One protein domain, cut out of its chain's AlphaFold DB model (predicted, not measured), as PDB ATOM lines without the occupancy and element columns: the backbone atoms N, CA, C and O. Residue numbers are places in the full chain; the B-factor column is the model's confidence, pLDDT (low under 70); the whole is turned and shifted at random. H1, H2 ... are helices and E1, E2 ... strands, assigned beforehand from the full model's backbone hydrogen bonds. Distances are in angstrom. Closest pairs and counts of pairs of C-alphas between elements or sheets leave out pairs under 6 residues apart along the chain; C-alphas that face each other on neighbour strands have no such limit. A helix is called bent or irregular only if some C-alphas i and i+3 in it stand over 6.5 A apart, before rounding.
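AT A GLANCE: This is residues 12 to 104 of the 752 residues of an uncharacterized protein of Bacteroidetes bacterium (UniProt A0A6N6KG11). One long helix, H3, makes the length of this loose, open shape; a small head of H1, H2 and the hairpin E1 E2 lies at the end where H3 begins, and H4 folds back beside the later part of H3 after a turn at the far end. In the head, H1 and H2 meet in a corner, and the short strand hairpin lies between the later part of H2 and the first residues of H3. The printed part has 93 residues, with four named helices and two named strands in the order H1, H2, E1, E2, H3, H4; the class is mostly helix, and the sheet, order E1 - E2, is antiparallel. The whole is loose, with a radius of gyration of the C-alphas of 17.8 A, and elongated, spanning 53 by 30 by 21 A.

HOW THE PARTS SIT: H1, residues 12 to 22, touches H2, residues 26 to 38, which takes part with residues 26 to 29 alone; the closest C-alphas, of Ser 15 and Ser 26, are 5.5 A apart. Their lines are about perpendicular, at 74 degrees. The closest C-alphas of H2 and E1, residues 42 to 44, are those of Met 36 and Leu 42, 5.6 A apart. E1 and E2, residues 50 to 52, form an antiparallel hairpin at 139 degrees between directions, with N 43 and O 51 at 2.8 A and N 51 and O 43 at 3.0 A, both within hydrogen-bond range. H2 and E2 are near each other. The closest C-alphas of E2 and H3, residues 56 to 84, are those of Leu 52 and Ala 58, 6.4 A apart. H3 and H4, residues 91 to 103, only just touch, with 3 pairs of C-alphas within 8 A; H3 takes part with residues 72 to 75 alone, and the closest C-alphas, of Ile 75 and Ile 97, are 7.1 A apart. They run opposite ways at a steep tilt of 53 degrees. H1 is apart from H3 and from H4, and H2 is apart from both as well. Every O i to N i+4 pair is within hydrogen-bond range in H2 and H3, against 5 of 7 in H1 and 5 of 9 in H4.

IN THESE COORDINATES: H1, Ser 12 to Thr 22, is 15.0 A long and begins with C-alpha 12 at (12.412, -13.634, 12.914). H2, Ser 26 to Glu 38, measures 18.5 A. E1, Leu 42 to Lys 44, and E2, Phe 50 to Leu 52, measure 7.0 A and 7.1 A. H3, Phe 56 to Ser 84, measures 41.1 A from C-alpha 56 at (15.121, -39.689, 19.722). H4, Glu 91 to Gln 103, measures 19.8 A and ends with C-alpha 103 at (-5.626, -23.565, 23.640); it is irregular, with C-alphas 99 and 102 7.4 A apart.

THE WHOLE: The two C-alphas farthest apart, of Pro 46 and Gln 87, are 52.9 A apart. Residues 63 to 68 of H3 stand free, as do residues 80 to 86, of which 80 to 84 belong to H3. The printed part has no cut, and no link is long. The mean pLDDT of the printed part is 83.5, and residues 20 to 22 are under 70.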
ATOM      1  N   SER A  12      13.404 -14.703  13.079       84.75
ATOM      2  CA  SER A  12      12.412 -13.634  12.914       84.75
ATOM      3  C   SER A  12      11.005 -14.179  12.664       84.75
ATOM      4  O   SER A  12      10.042 -13.675  13.239       84.75
ATOM      5  N   GLU A  13      10.869 -15.221  11.838       86.88
ATOM      6  CA  GLU A  13       9.578 -15.870  11.579       86.88
ATOM      7  C   GLU A  13       9.034 -16.585  12.820       86.88
ATOM      8  O   GLU A  13       7.825 -16.576  13.058       86.88
ATOM      9  N   ILE A  14       9.913 -17.198  13.621       86.88
ATOM     10  CA  ILE A  14       9.527 -17.840  14.884       86.88
ATOM     11  C   ILE A  14       9.075 -16.776  15.883       86.88
ATOM     12  O   ILE A  14       7.987 -16.904  16.440       86.88
ATOM     13  N   SER A  15       9.851 -15.705  16.064       84.69
ATOM     14  CA  SER A  15       9.506 -14.596  16.958       84.69
ATOM     15  C   SER A  15       8.169 -13.959  16.582       84.69
ATOM     16  O   SER A  15       7.324 -13.781  17.451       84.69
ATOM     17  N   GLN A  16       7.923 -13.699  15.294       83.69
ATOM     18  CA  GLN A  16       6.659 -13.121  14.827       83.69
ATOM     19  C   GLN A  16       5.454 -14.038  15.094       83.69
ATOM     20  O   GLN A  16       4.380 -13.570  15.470       83.69
ATOM     21  N   LYS A  17       5.618 -15.355  14.921       80.31
ATOM     22  CA  LYS A  17       4.560 -16.327  15.234       80.31
ATOM     23  C   LYS A  17       4.326 -16.469  16.736       80.31
ATOM     24  O   LYS A  17       3.182 -16.599  17.156       80.31
ATOM     25  N   MET A  18       5.389 -16.444  17.539       77.44
ATOM     26  CA  MET A  18       5.305 -16.577  18.995       77.44
ATOM     27  C   MET A  18       4.714 -15.336  19.662       77.44
ATOM     28  O   MET A  18       3.986 -15.485  20.645       77.44
ATOM     29  N   ASP A  19       4.957 -14.146  19.115       74.25
ATOM     30  CA  ASP A  19       4.358 -12.896  19.591       74.25
ATOM     31  C   ASP A  19       2.820 -12.969  19.536       74.25
ATOM     32  O   ASP A  19       2.143 -12.763  20.540       74.25
ATOM     33  N   HIS A  20       2.270 -13.453  18.414       65.19
ATOM     34  CA  HIS A  20       0.826 -13.649  18.238       65.19
ATOM     35  C   HIS A  20       0.180 -14.676  19.187       65.19
ATOM     36  O   HIS A  20      -1.031 -14.612  19.398       65.19
ATOM     37  N   ILE A  21       0.949 -15.626  19.732       66.12
ATOM     38  CA  ILE A  21       0.424 -16.747  20.535       66.12
ATOM     39  C   ILE A  21       0.678 -16.541  22.036       66.12
ATOM     40  O   ILE A  21      -0.150 -16.913  22.863       66.12
ATOM     41  N   THR A  22       1.830 -15.975  22.401       68.69
ATOM     42  CA  THR A  22       2.364 -16.013  23.776       68.69
ATOM     43  C   THR A  22       2.843 -14.662  24.307       68.69
ATOM     44  O   THR A  22       3.202 -14.585  25.481       68.69
ATOM     45  N   ASN A  23       2.824 -13.597  23.488       75.25
ATOM     46  CA  ASN A  23       3.278 -12.252  23.866       75.25
ATOM     47  C   ASN A  23       4.760 -12.196  24.324       75.25
ATOM     48  O   ASN A  23       5.145 -11.342  25.126       75.25
ATOM     49  N   LEU A  24       5.593 -13.142  23.871       78.12
ATOM     50  CA  LEU A  24       7.014 -13.216  24.224       78.12
ATOM     51  C   LEU A  24       7.848 -12.237  23.388       78.12
ATOM     52  O   LEU A  24       7.753 -12.211  22.164       78.12
ATOM     53  N   SER A  25       8.744 -11.494  24.045       82.31
ATOM     54  CA  SER A  25       9.697 -10.622  23.345       82.31
ATOM     55  C   SER A  25      10.707 -11.431  22.520       82.31
ATOM     56  O   SER A  25      11.067 -12.553  22.880       82.31
ATOM     57  N   SER A  26      11.244 -10.838  21.448       81.12
ATOM     58  CA  SER A  26      12.213 -11.515  20.564       81.12
ATOM     59  C   SER A  26      13.444 -12.062  21.313       81.12
ATOM     60  O   SER A  26      13.949 -13.133  20.982       81.12
ATOM     61  N   ASN A  27      13.882 -11.389  22.387       82.12
ATOM     62  CA  ASN A  27      14.989 -11.851  23.235       82.12
ATOM     63  C   ASN A  27      14.625 -13.095  24.069       82.12
ATOM     64  O   ASN A  27      15.460 -13.978  24.269       82.12
ATOM     65  N   GLN A  28      13.380 -13.195  24.544       84.25
ATOM     66  CA  GLN A  28      12.900 -14.382  25.259       84.25
ATOM     67  C   GLN A  28      12.743 -15.571  24.311       84.25
ATOM     68  O   GLN A  28      13.122 -16.686  24.664       84.25
ATOM     69  N   VAL A  29      12.250 -15.327  23.092       85.44
ATOM     70  CA  VAL A  29      12.184 -16.352  22.041       85.44
ATOM     71  C   VAL A  29      13.585 -16.862  21.705       85.44
ATOM     72  O   VAL A  29      13.779 -18.071  21.627       85.44
ATOM     73  N   GLN A  30      14.578 -15.976  21.599       87.19
ATOM     74  CA  GLN A  30      15.964 -16.378  21.360       87.19
ATOM     75  C   GLN A  30      16.519 -17.265  22.484       87.19
ATOM     76  O   GLN A  30      17.059 -18.330  22.210       87.19
ATOM     77  N   THR A  31      16.301 -16.879  23.743       88.00
ATOM     78  CA  THR A  31      16.744 -17.668  24.907       88.00
ATOM     79  C   THR A  31      16.130 -19.075  24.908       88.00
ATOM     80  O   THR A  31      16.795 -20.057  25.234       88.00
ATOM     81  N   LEU A  32      14.858 -19.194  24.506       87.06
ATOM     82  CA  LEU A  32      14.180 -20.485  24.368       87.06
ATOM     83  C   LEU A  32      14.755 -21.317  23.220       87.06
ATOM     84  O   LEU A  32      14.971 -22.515  23.389       87.06
ATOM     85  N   LEU A  33      15.019 -20.698  22.069       89.81
ATOM     86  CA  LEU A  33      15.620 -21.377  20.922       89.81
ATOM     87  C   LEU A  33      17.018 -21.907  21.252       89.81
ATOM     88  O   LEU A  33      17.326 -23.041  20.890       89.81
ATOM     89  N   ASP A  34      17.815 -21.139  21.991       89.38
ATOM     90  CA  ASP A  34      19.147 -21.552  22.432       89.38
ATOM     91  C   ASP A  34      19.066 -22.745  23.405       89.38
ATOM     92  O   ASP A  34      19.723 -23.762  23.183       89.38
ATOM     93  N   GLY A  35      18.157 -22.719  24.387       88.12
ATOM     94  CA  GLY A  35      17.921 -23.875  25.267       88.12
ATOM     95  C   GLY A  35      17.387 -25.119  24.533       88.12
ATOM     96  O   GLY A  35      17.697 -26.262  24.885       88.12
ATOM     97  N   MET A  36      16.605 -24.932  23.468       89.44
ATOM     98  CA  MET A  36      16.126 -26.029  22.618       89.44
ATOM     99  C   MET A  36      17.219 -26.602  21.705       89.44
ATOM    100  O   MET A  36      17.166 -27.787  21.364       89.44
ATOM    101  N   LEU A  37      18.212 -25.796  21.319       89.44
ATOM    102  CA  LEU A  37      19.413 -26.272  20.631       89.44
ATOM    103  C   LEU A  37      20.306 -27.079  21.583       89.44
ATOM    104  O   LEU A  37      20.716 -28.183  21.229       89.44
ATOM    105  N   GLU A  38      20.548 -26.581  22.798       87.50
ATOM    106  CA  GLU A  38      21.370 -27.265  23.812       87.50
ATOM    107  C   GLU A  38      20.774 -28.611  24.249       87.50
ATOM    108  O   GLU A  38      21.491 -29.598  24.398       87.50
ATOM    109  N   SER A  39      19.449 -28.684  24.389       83.25
ATOM    110  CA  SER A  39      18.735 -29.931  24.711       83.25
ATOM    111  C   SER A  39      18.594 -30.897  23.528       83.25
ATOM    112  O   SER A  39      18.049 -31.994  23.681       83.25
ATOM    113  N   GLY A  40      19.065 -30.509  22.339       85.06
ATOM    114  CA  GLY A  40      18.992 -31.324  21.130       85.06
ATOM    115  C   GLY A  40      17.577 -31.491  20.572       85.06
ATOM    116  O   GLY A  40      17.342 -32.426  19.812       85.06
ATOM    117  N   LEU A  41      16.623 -30.625  20.929       86.25
ATOM    118  CA  LEU A  41      15.268 -30.618  20.361       86.25
ATOM    119  C   LEU A  41      15.242 -29.973  18.970       86.25
ATOM    120  O   LEU A  41      14.522 -30.425  18.073       86.25
ATOM    121  N   LEU A  42      16.051 -28.932  18.781       89.81
ATOM    122  CA  LEU A  42      16.242 -28.243  17.509       89.81
ATOM    123  C   LEU A  42      17.666 -28.448  16.993       89.81
ATOM    124  O   LEU A  42      18.585 -28.785  17.736       89.81
ATOM    125  N   ARG A  43      17.852 -28.212  15.698       89.38
ATOM    126  CA  ARG A  43      19.164 -28.037  15.075       89.38
ATOM    127  C   ARG A  43      19.122 -26.876  14.091       89.38
ATOM    128  O   ARG A  43      18.065 -26.561  13.545       89.38
ATOM    129  N   LYS A  44      20.288 -26.293  13.825       90.06
ATOM    130  CA  LYS A  44      20.471 -25.306  12.759       90.06
ATOM    131  C   LYS A  44      20.892 -25.988  11.460       90.06
ATOM    132  O   LYS A  44      21.695 -26.923  11.469       90.06
ATOM    133  N   THR A  45      20.325 -25.553  10.342       86.38
ATOM    134  CA  THR A  45      20.766 -25.960   9.001       86.38
ATOM    135  C   THR A  45      22.021 -25.176   8.593       86.38
ATOM    136  O   THR A  45      22.343 -24.169   9.225       86.38
ATOM    137  N   PRO A  46      22.726 -25.567   7.513       84.94
ATOM    138  CA  PRO A  46      23.845 -24.778   6.987       84.94
ATOM    139  C   PRO A  46      23.478 -23.337   6.591       84.94
ATOM    140  O   PRO A  46      24.359 -22.494   6.491       84.94
ATOM    141  N   ALA A  47      22.188 -23.053   6.376       84.62
ATOM    142  CA  ALA A  47      21.655 -21.723   6.081       84.62
ATOM    143  C   ALA A  47      21.193 -20.955   7.341       84.62
ATOM    144  O   ALA A  47      20.460 -19.979   7.221       84.62
ATOM    145  N   ASP A  48      21.580 -21.413   8.536       86.44
ATOM    146  CA  ASP A  48      21.213 -20.846   9.845       86.44
ATOM    147  C   ASP A  48      19.695 -20.817  10.135       86.44
ATOM    148  O   ASP A  48      19.189 -19.988  10.889       86.44
ATOM    149  N   LEU A  49      18.949 -21.758   9.544       89.81
ATOM    150  CA  LEU A  49      17.519 -21.943   9.805       89.81
ATOM    151  C   LEU A  49      17.305 -22.986  10.899       89.81
ATOM    152  O   LEU A  49      18.006 -23.998  10.945       89.81
ATOM    153  N   PHE A  50      16.293 -22.785  11.736       91.19
ATOM    154  CA  PHE A  50      15.906 -23.741  12.768       91.19
ATOM    155  C   PHE A  50      15.000 -24.826  12.186       91.19
ATOM    156  O   PHE A  50      14.012 -24.538  11.507       91.19
ATOM    157  N   GLU A  51      15.302 -26.081  12.511       88.75
ATOM    158  CA  GLU A  51      14.411 -27.219  12.289       88.75
ATOM    159  C   GLU A  51      14.477 -28.221  13.450       88.75
ATOM    160  O   GLU A  51      15.416 -28.216  14.246       88.75
ATOM    161  N   LEU A  52      13.486 -29.111  13.537       86.69
ATOM    162  CA  LEU A  52      13.494 -30.211  14.506       86.69
ATOM    163  C   LEU A  52      14.701 -31.133  14.278       86.69
ATOM    164  O   LEU A  52      14.977 -31.566  13.150       86.69
ATOM    165  N   ALA A  53      15.404 -31.462  15.362       85.12
ATOM    166  CA  ALA A  53      16.542 -32.366  15.304       85.12
ATOM    167  C   ALA A  53      16.108 -33.785  14.894       85.12
ATOM    168  O   ALA A  53      14.998 -34.234  15.169       85.12
ATOM    169  N   ASN A  54      16.995 -34.522  14.217       82.38
ATOM    170  CA  ASN A  54      16.735 -35.906  13.813       82.38
ATOM    171  C   ASN A  54      17.224 -36.906  14.871       82.38
ATOM    172  O   ASN A  54      18.068 -37.748  14.580       82.38
ATOM    173  N   ASN A  55      16.755 -36.770  16.109       83.25
ATOM    174  CA  ASN A  55      17.148 -37.643  17.213       83.25
ATOM    175  C   ASN A  55      15.928 -38.124  18.010       83.25
ATOM    176  O   ASN A  55      14.797 -37.677  17.804       83.25
ATOM    177  N   PHE A  56      16.170 -39.070  18.915       76.56
ATOM    178  CA  PHE A  56      15.121 -39.689  19.722       76.56
ATOM    179  C   PHE A  56      14.358 -38.672  20.589       76.56
ATOM    180  O   PHE A  56      13.136 -38.756  20.696       76.56
ATOM    181  N   ILE A  57      15.056 -37.684  21.158       78.38
ATOM    182  CA  ILE A  57      14.479 -36.679  22.063       78.38
ATOM    183  C   ILE A  57      13.495 -35.776  21.309       78.38
ATOM    184  O   ILE A  57      12.341 -35.644  21.720       78.38
ATOM    185  N   ALA A  58      13.912 -35.220  20.169       81.75
ATOM    186  CA  ALA A  58      13.064 -34.395  19.317       81.75
ATOM    187  C   ALA A  58      11.872 -35.183  18.757       81.75
ATOM    188  O   ALA A  58      10.760 -34.658  18.709       81.75
ATOM    189  N   ARG A  59      12.070 -36.461  18.399       79.44
ATOM    190  CA  ARG A  59      10.984 -37.339  17.940       79.44
ATOM    191  C   ARG A  59       9.952 -37.593  19.038       79.44
ATOM    192  O   ARG A  59       8.766 -37.404  18.796       79.44
ATOM    193  N   LYS A  60      10.384 -37.942  20.251       79.81
ATOM    194  CA  LYS A  60       9.484 -38.206  21.384       79.81
ATOM    195  C   LYS A  60       8.743 -36.945  21.842       79.81
ATOM    196  O   LYS A  60       7.560 -37.006  22.168       79.81
ATOM    197  N   ALA A  61       9.414 -35.792  21.831       77.88
ATOM    198  CA  ALA A  61       8.784 -34.501  22.103       77.88
ATOM    199  C   ALA A  61       7.733 -34.148  21.038       77.88
ATOM    200  O   ALA A  61       6.632 -33.716  21.379       77.88
ATOM    201  N   HIS A  62       8.038 -34.393  19.760       78.94
ATOM    202  CA  HIS A  62       7.088 -34.203  18.667       78.94
ATOM    203  C   HIS A  62       5.877 -35.132  18.790       78.94
ATOM    204  O   HIS A  62       4.750 -34.657  18.706       78.94
ATOM    205  N   GLU A  63       6.093 -36.421  19.068       78.81
ATOM    206  CA  GLU A  63       5.024 -37.408  19.267       78.81
ATOM    207  C   GLU A  63       4.096 -37.015  20.429       78.81
ATOM    208  O   GLU A  63       2.873 -37.114  20.296       78.81
ATOM    209  N   LYS A  64       4.655 -36.499  21.533       81.56
ATOM    210  CA  LYS A  64       3.878 -35.982  22.671       81.56
ATOM    211  C   LYS A  64       3.027 -34.768  22.280       81.56
ATOM    212  O   LYS A  64       1.822 -34.767  22.514       81.56
ATOM    213  N   ILE A  65       3.633 -33.765  21.643       79.00
ATOM    214  CA  ILE A  65       2.927 -32.552  21.196       79.00
ATOM    215  C   ILE A  65       1.864 -32.895  20.141       79.00
ATOM    216  O   ILE A  65       0.792 -32.295  20.098       79.00
ATOM    217  N   GLU A  66       2.122 -33.870  19.271       77.69
ATOM    218  CA  GLU A  66       1.159 -34.331  18.273       77.69
ATOM    219  C   GLU A  66       0.008 -35.133  18.901       77.69
ATOM    220  O   GLU A  66      -1.125 -35.056  18.426       77.69
ATOM    221  N   ALA A  67       0.254 -35.879  19.981       72.75
ATOM    222  CA  ALA A  67      -0.804 -36.507  20.771       72.75
ATOM    223  C   ALA A  67      -1.711 -35.455  21.434       72.75
ATOM    224  O   ALA A  67      -2.930 -35.532  21.292       72.75
ATOM    225  N   GLU A  68      -1.136 -34.423  22.056       77.81
ATOM    226  CA  GLU A  68      -1.889 -33.309  22.652       77.81
ATOM    227  C   GLU A  68      -2.699 -32.538  21.588       77.81
ATOM    228  O   GLU A  68      -3.902 -32.314  21.741       77.81
ATOM    229  N   ASN A  69      -2.094 -32.234  20.435       78.25
ATOM    230  CA  ASN A  69      -2.786 -31.581  19.319       78.25
ATOM    231  C   ASN A  69      -3.897 -32.443  18.703       78.25
ATOM    232  O   ASN A  69      -4.890 -31.904  18.211       78.25
ATOM    233  N   ARG A  70      -3.762 -33.777  18.713       81.19
ATOM    234  CA  ARG A  70      -4.836 -34.687  18.287       81.19
ATOM    235  C   ARG A  70      -6.051 -34.567  19.199       81.19
ATOM    236  O   ARG A  70      -7.158 -34.457  18.683       81.19
ATOM    237  N   VAL A  71      -5.848 -34.493  20.515       79.75
ATOM    238  CA  VAL A  71      -6.938 -34.287  21.483       79.75
ATOM    239  C   VAL A  71      -7.650 -32.957  21.228       79.75
ATOM    240  O   VAL A  71      -8.876 -32.934  21.129       79.75
ATOM    241  N   LEU A  72      -6.903 -31.867  21.021       82.12
ATOM    242  CA  LEU A  72      -7.485 -30.554  20.712       82.12
ATOM    243  C   LEU A  72      -8.285 -30.557  19.396       82.12
ATOM    244  O   LEU A  72      -9.378 -29.991  19.335       82.12
ATOM    245  N   ARG A  73      -7.799 -31.239  18.347       82.12
ATOM    246  CA  ARG A  73      -8.550 -31.405  17.086       82.12
ATOM    247  C   ARG A  73      -9.830 -32.205  17.283       82.12
ATOM    248  O   ARG A  73     -10.860 -31.814  16.746       82.12
ATOM    249  N   THR A  74      -9.784 -33.282  18.064       83.38
ATOM    250  CA  THR A  74     -10.976 -34.071  18.395       83.38
ATOM    251  C   THR A  74     -12.002 -33.212  19.127       83.38
ATOM    252  O   THR A  74     -13.154 -33.170  18.706       83.38
ATOM    253  N   ILE A  75     -11.580 -32.442  20.139       86.62
ATOM    254  CA  ILE A  75     -12.464 -31.522  20.868       86.62
ATOM    255  C   ILE A  75     -13.123 -30.523  19.908       86.62
ATOM    256  O   ILE A  75     -14.341 -30.343  19.954       86.62
ATOM    257  N   LYS A  76     -12.339 -29.905  19.012       86.19
ATOM    258  CA  LYS A  76     -12.851 -28.952  18.017       86.19
ATOM    259  C   LYS A  76     -13.838 -29.606  17.048       86.19
ATOM    260  O   LYS A  76     -14.922 -29.065  16.841       86.19
ATOM    261  N   ASN A  77     -13.510 -30.781  16.514       86.62
ATOM    262  CA  ASN A  77     -14.386 -31.523  15.607       86.62
ATOM    263  C   ASN A  77     -15.707 -31.900  16.281       86.62
ATOM    264  O   ASN A  77     -16.760 -31.782  15.667       86.62
ATOM    265  N   THR A  78     -15.681 -32.302  17.551       85.75
ATOM    266  CA  THR A  78     -16.901 -32.612  18.301       85.75
ATOM    267  C   THR A  78     -17.734 -31.360  18.581       85.75
ATOM    268  O   THR A  78     -18.957 -31.425  18.483       85.75
ATOM    269  N   ILE A  79     -17.114 -30.208  18.874       87.44
ATOM    270  CA  ILE A  79     -17.837 -28.928  18.992       87.44
ATOM    271  C   ILE A  79     -18.524 -28.592  17.662       87.44
ATOM    272  O   ILE A  79     -19.704 -28.246  17.659       87.44
ATOM    273  N   GLN A  80     -17.822 -28.747  16.538       87.56
ATOM    274  CA  GLN A  80     -18.362 -28.489  15.201       87.56
ATOM    275  C   GLN A  80     -19.477 -29.469  14.812       87.56
ATOM    276  O   GLN A  80     -20.514 -29.037  14.313       87.56
ATOM    277  N   ASP A  81     -19.316 -30.765  15.089       88.06
ATOM    278  CA  ASP A  81     -20.336 -31.790  14.837       88.06
ATOM    279  C   ASP A  81     -21.607 -31.511  15.653       88.06
ATOM    280  O   ASP A  81     -22.705 -31.444  15.100       88.06
ATOM    281  N   ARG A  82     -21.467 -31.231  16.953       86.88
ATOM    282  CA  ARG A  82     -22.597 -30.893  17.833       86.88
ATOM    283  C   ARG A  82     -23.283 -29.592  17.425       86.88
ATOM    284  O   ARG A  82     -24.513 -29.532  17.424       86.88
ATOM    285  N   MET A  83     -22.511 -28.588  17.012       89.69
ATOM    286  CA  MET A  83     -23.035 -27.334  16.469       89.69
ATOM    287  C   MET A  83     -23.805 -27.567  15.162       89.69
ATOM    288  O   MET A  83     -24.911 -27.051  15.017       89.69
ATOM    289  N   SER A  84     -23.292 -28.408  14.254       87.25
ATOM    290  CA  SER A  84     -23.969 -28.750  12.991       87.25
ATOM    291  C   SER A  84     -25.302 -29.474  13.214       87.25
ATOM    292  O   SER A  84     -26.262 -29.267  12.474       87.25
ATOM    293  N   ARG A  85     -25.390 -30.269  14.286       87.38
ATOM    294  CA  ARG A  85     -26.606 -30.979  14.709       87.38
ATOM    295  C   ARG A  85     -27.510 -30.141  15.617       87.38
ATOM    296  O   ARG A  85     -28.526 -30.651  16.083       87.38
ATOM    297  N   ASN A  86     -27.148 -28.885  15.895       86.44
ATOM    298  CA  ASN A  86     -27.844 -27.986  16.817       86.44
ATOM    299  C   ASN A  86     -28.077 -28.598  18.220       86.44
ATOM    300  O   ASN A  86     -29.099 -28.357  18.865       86.44
ATOM    301  N   GLN A  87     -27.135 -29.423  18.689       87.19
ATOM    302  CA  GLN A  87     -27.190 -30.115  19.979       87.19
ATOM    303  C   GLN A  87     -26.242 -29.454  20.975       87.19
ATOM    304  O   GLN A  87     -25.032 -29.594  20.839       87.19
ATOM    305  N   LEU A  88     -26.774 -28.769  21.990       90.94
ATOM    306  CA  LEU A  88     -25.953 -28.135  23.028       90.94
ATOM    307  C   LEU A  88     -25.090 -29.156  23.784       90.94
ATOM    308  O   LEU A  88     -25.479 -30.311  23.962       90.94
ATOM    309  N   LEU A  89     -23.930 -28.697  24.248       89.75
ATOM    310  CA  LEU A  89     -23.013 -29.503  25.047       89.75
ATOM    311  C   LEU A  89     -23.590 -29.719  26.451       89.75
ATOM    312  O   LEU A  89     -24.137 -28.794  27.057       89.75
ATOM    313  N   ASP A  90     -23.472 -30.942  26.963       88.12
ATOM    314  CA  ASP A  90     -23.873 -31.266  28.328       88.12
ATOM    315  C   ASP A  90     -22.822 -30.815  29.355       88.12
ATOM    316  O   ASP A  90     -21.736 -30.338  29.023       88.12
ATOM    317  N   GLU A  91     -23.166 -30.930  30.637       86.50
ATOM    318  CA  GLU A  91     -22.297 -30.494  31.731       86.50
ATOM    319  C   GLU A  91     -20.971 -31.264  31.774       86.50
ATOM    320  O   GLU A  91     -19.919 -30.668  32.000       86.50
ATOM    321  N   THR A  92     -21.013 -32.572  31.523       84.12
ATOM    322  CA  THR A  92     -19.832 -33.440  31.540       84.12
ATOM    323  C   THR A  92     -18.840 -33.017  30.465       84.12
ATOM    324  O   THR A  92     -17.653 -32.840  30.742       84.12
ATOM    325  N   TYR A  93     -19.333 -32.780  29.252       86.12
ATOM    326  CA  TYR A  93     -18.510 -32.365  28.131       86.12
ATOM    327  C   TYR A  93     -18.001 -30.928  28.295       86.12
ATOM    328  O   TYR A  93     -16.838 -30.660  28.004       86.12
ATOM    329  N   LEU A  94     -18.818 -30.010  28.827       86.81
ATOM    330  CA  LEU A  94     -18.378 -28.647  29.152       86.81
ATOM    331  C   LEU A  94     -17.243 -28.650  30.184       86.81
ATOM    332  O   LEU A  94     -16.230 -27.984  29.973       86.81
ATOM    333  N   ASN A  95     -17.355 -29.440  31.253       84.00
ATOM    334  CA  ASN A  95     -16.299 -29.569  32.262       84.00
ATOM    335  C   ASN A  95     -15.013 -30.173  31.677       84.00
ATOM    336  O   ASN A  95     -13.920 -29.731  32.022       84.00
ATOM    337  N   TYR A  96     -15.146 -31.136  30.761       84.38
ATOM    338  CA  TYR A  96     -14.019 -31.757  30.066       84.38
ATOM    339  C   TYR A  96     -13.254 -30.766  29.172       84.38
ATOM    340  O   TYR A  96     -12.025 -30.737  29.190       84.38
ATOM    341  N   ILE A  97     -13.957 -29.918  28.413       86.75
ATOM    342  CA  ILE A  97     -13.301 -28.986  27.480       86.75
ATOM    343  C   ILE A  97     -12.814 -27.697  28.147       86.75
ATOM    344  O   ILE A  97     -11.873 -27.089  27.640       86.75
ATOM    345  N   THR A  98     -13.418 -27.280  29.268       83.38
ATOM    346  CA  THR A  98     -13.152 -25.986  29.931       83.38
ATOM    347  C   THR A  98     -11.659 -25.701  30.159       83.38
ATOM    348  O   THR A  98     -11.215 -24.617  29.774       83.38
ATOM    349  N   PRO A  99     -10.842 -26.638  30.688       82.12
ATOM    350  CA  PRO A  99      -9.407 -26.409  30.884       82.12
ATOM    351  C   PRO A  99      -8.629 -26.163  29.582       82.12
ATOM    352  O   PRO A  99      -7.582 -25.519  29.599       82.12
ATOM    353  N   SER A 100      -9.146 -26.654  28.452       81.62
ATOM    354  CA  SER A 100      -8.481 -26.632  27.143       81.62
ATOM    355  C   SER A 100      -9.001 -25.526  26.212       81.62
ATOM    356  O   SER A 100      -8.460 -25.332  25.125       81.62
ATOM    357  N   LEU A 101     -10.027 -24.767  26.619       79.56
ATOM    358  CA  LEU A 101     -10.662 -23.741  25.778       79.56
ATOM    359  C   LEU A 101      -9.695 -22.642  25.324       79.56
ATOM    360  O   LEU A 101      -9.795 -22.173  24.192       79.56
ATOM    361  N   ASN A 102      -8.740 -22.261  26.174       75.75
ATOM    362  CA  ASN A 102      -7.756 -21.222  25.858       75.75
ATOM    363  C   ASN A 102      -6.710 -21.672  24.823       75.75
ATOM    364  O   ASN A 102      -6.042 -20.829  24.237       75.75
ATOM    365  N   GLN A 103      -6.571 -22.982  24.599       75.88
ATOM    366  CA  GLN A 103      -5.626 -23.565  23.640       75.88
ATOM    367  C   GLN A 103      -6.266 -23.818  22.263       75.88
ATOM    368  O   GLN A 103      -5.576 -24.168  21.310       75.88
ATOM    369  N   LEU A 104      -7.587 -23.652  22.145       78.88
ATOM    370  CA  LEU A 104      -8.331 -23.865  20.909       78.88
ATOM    371  C   LEU A 104      -8.485 -22.552  20.133       78.88
ATOM    372  O   LEU A 104      -9.057 -21.577  20.621       78.88
TER     373      LEU A 104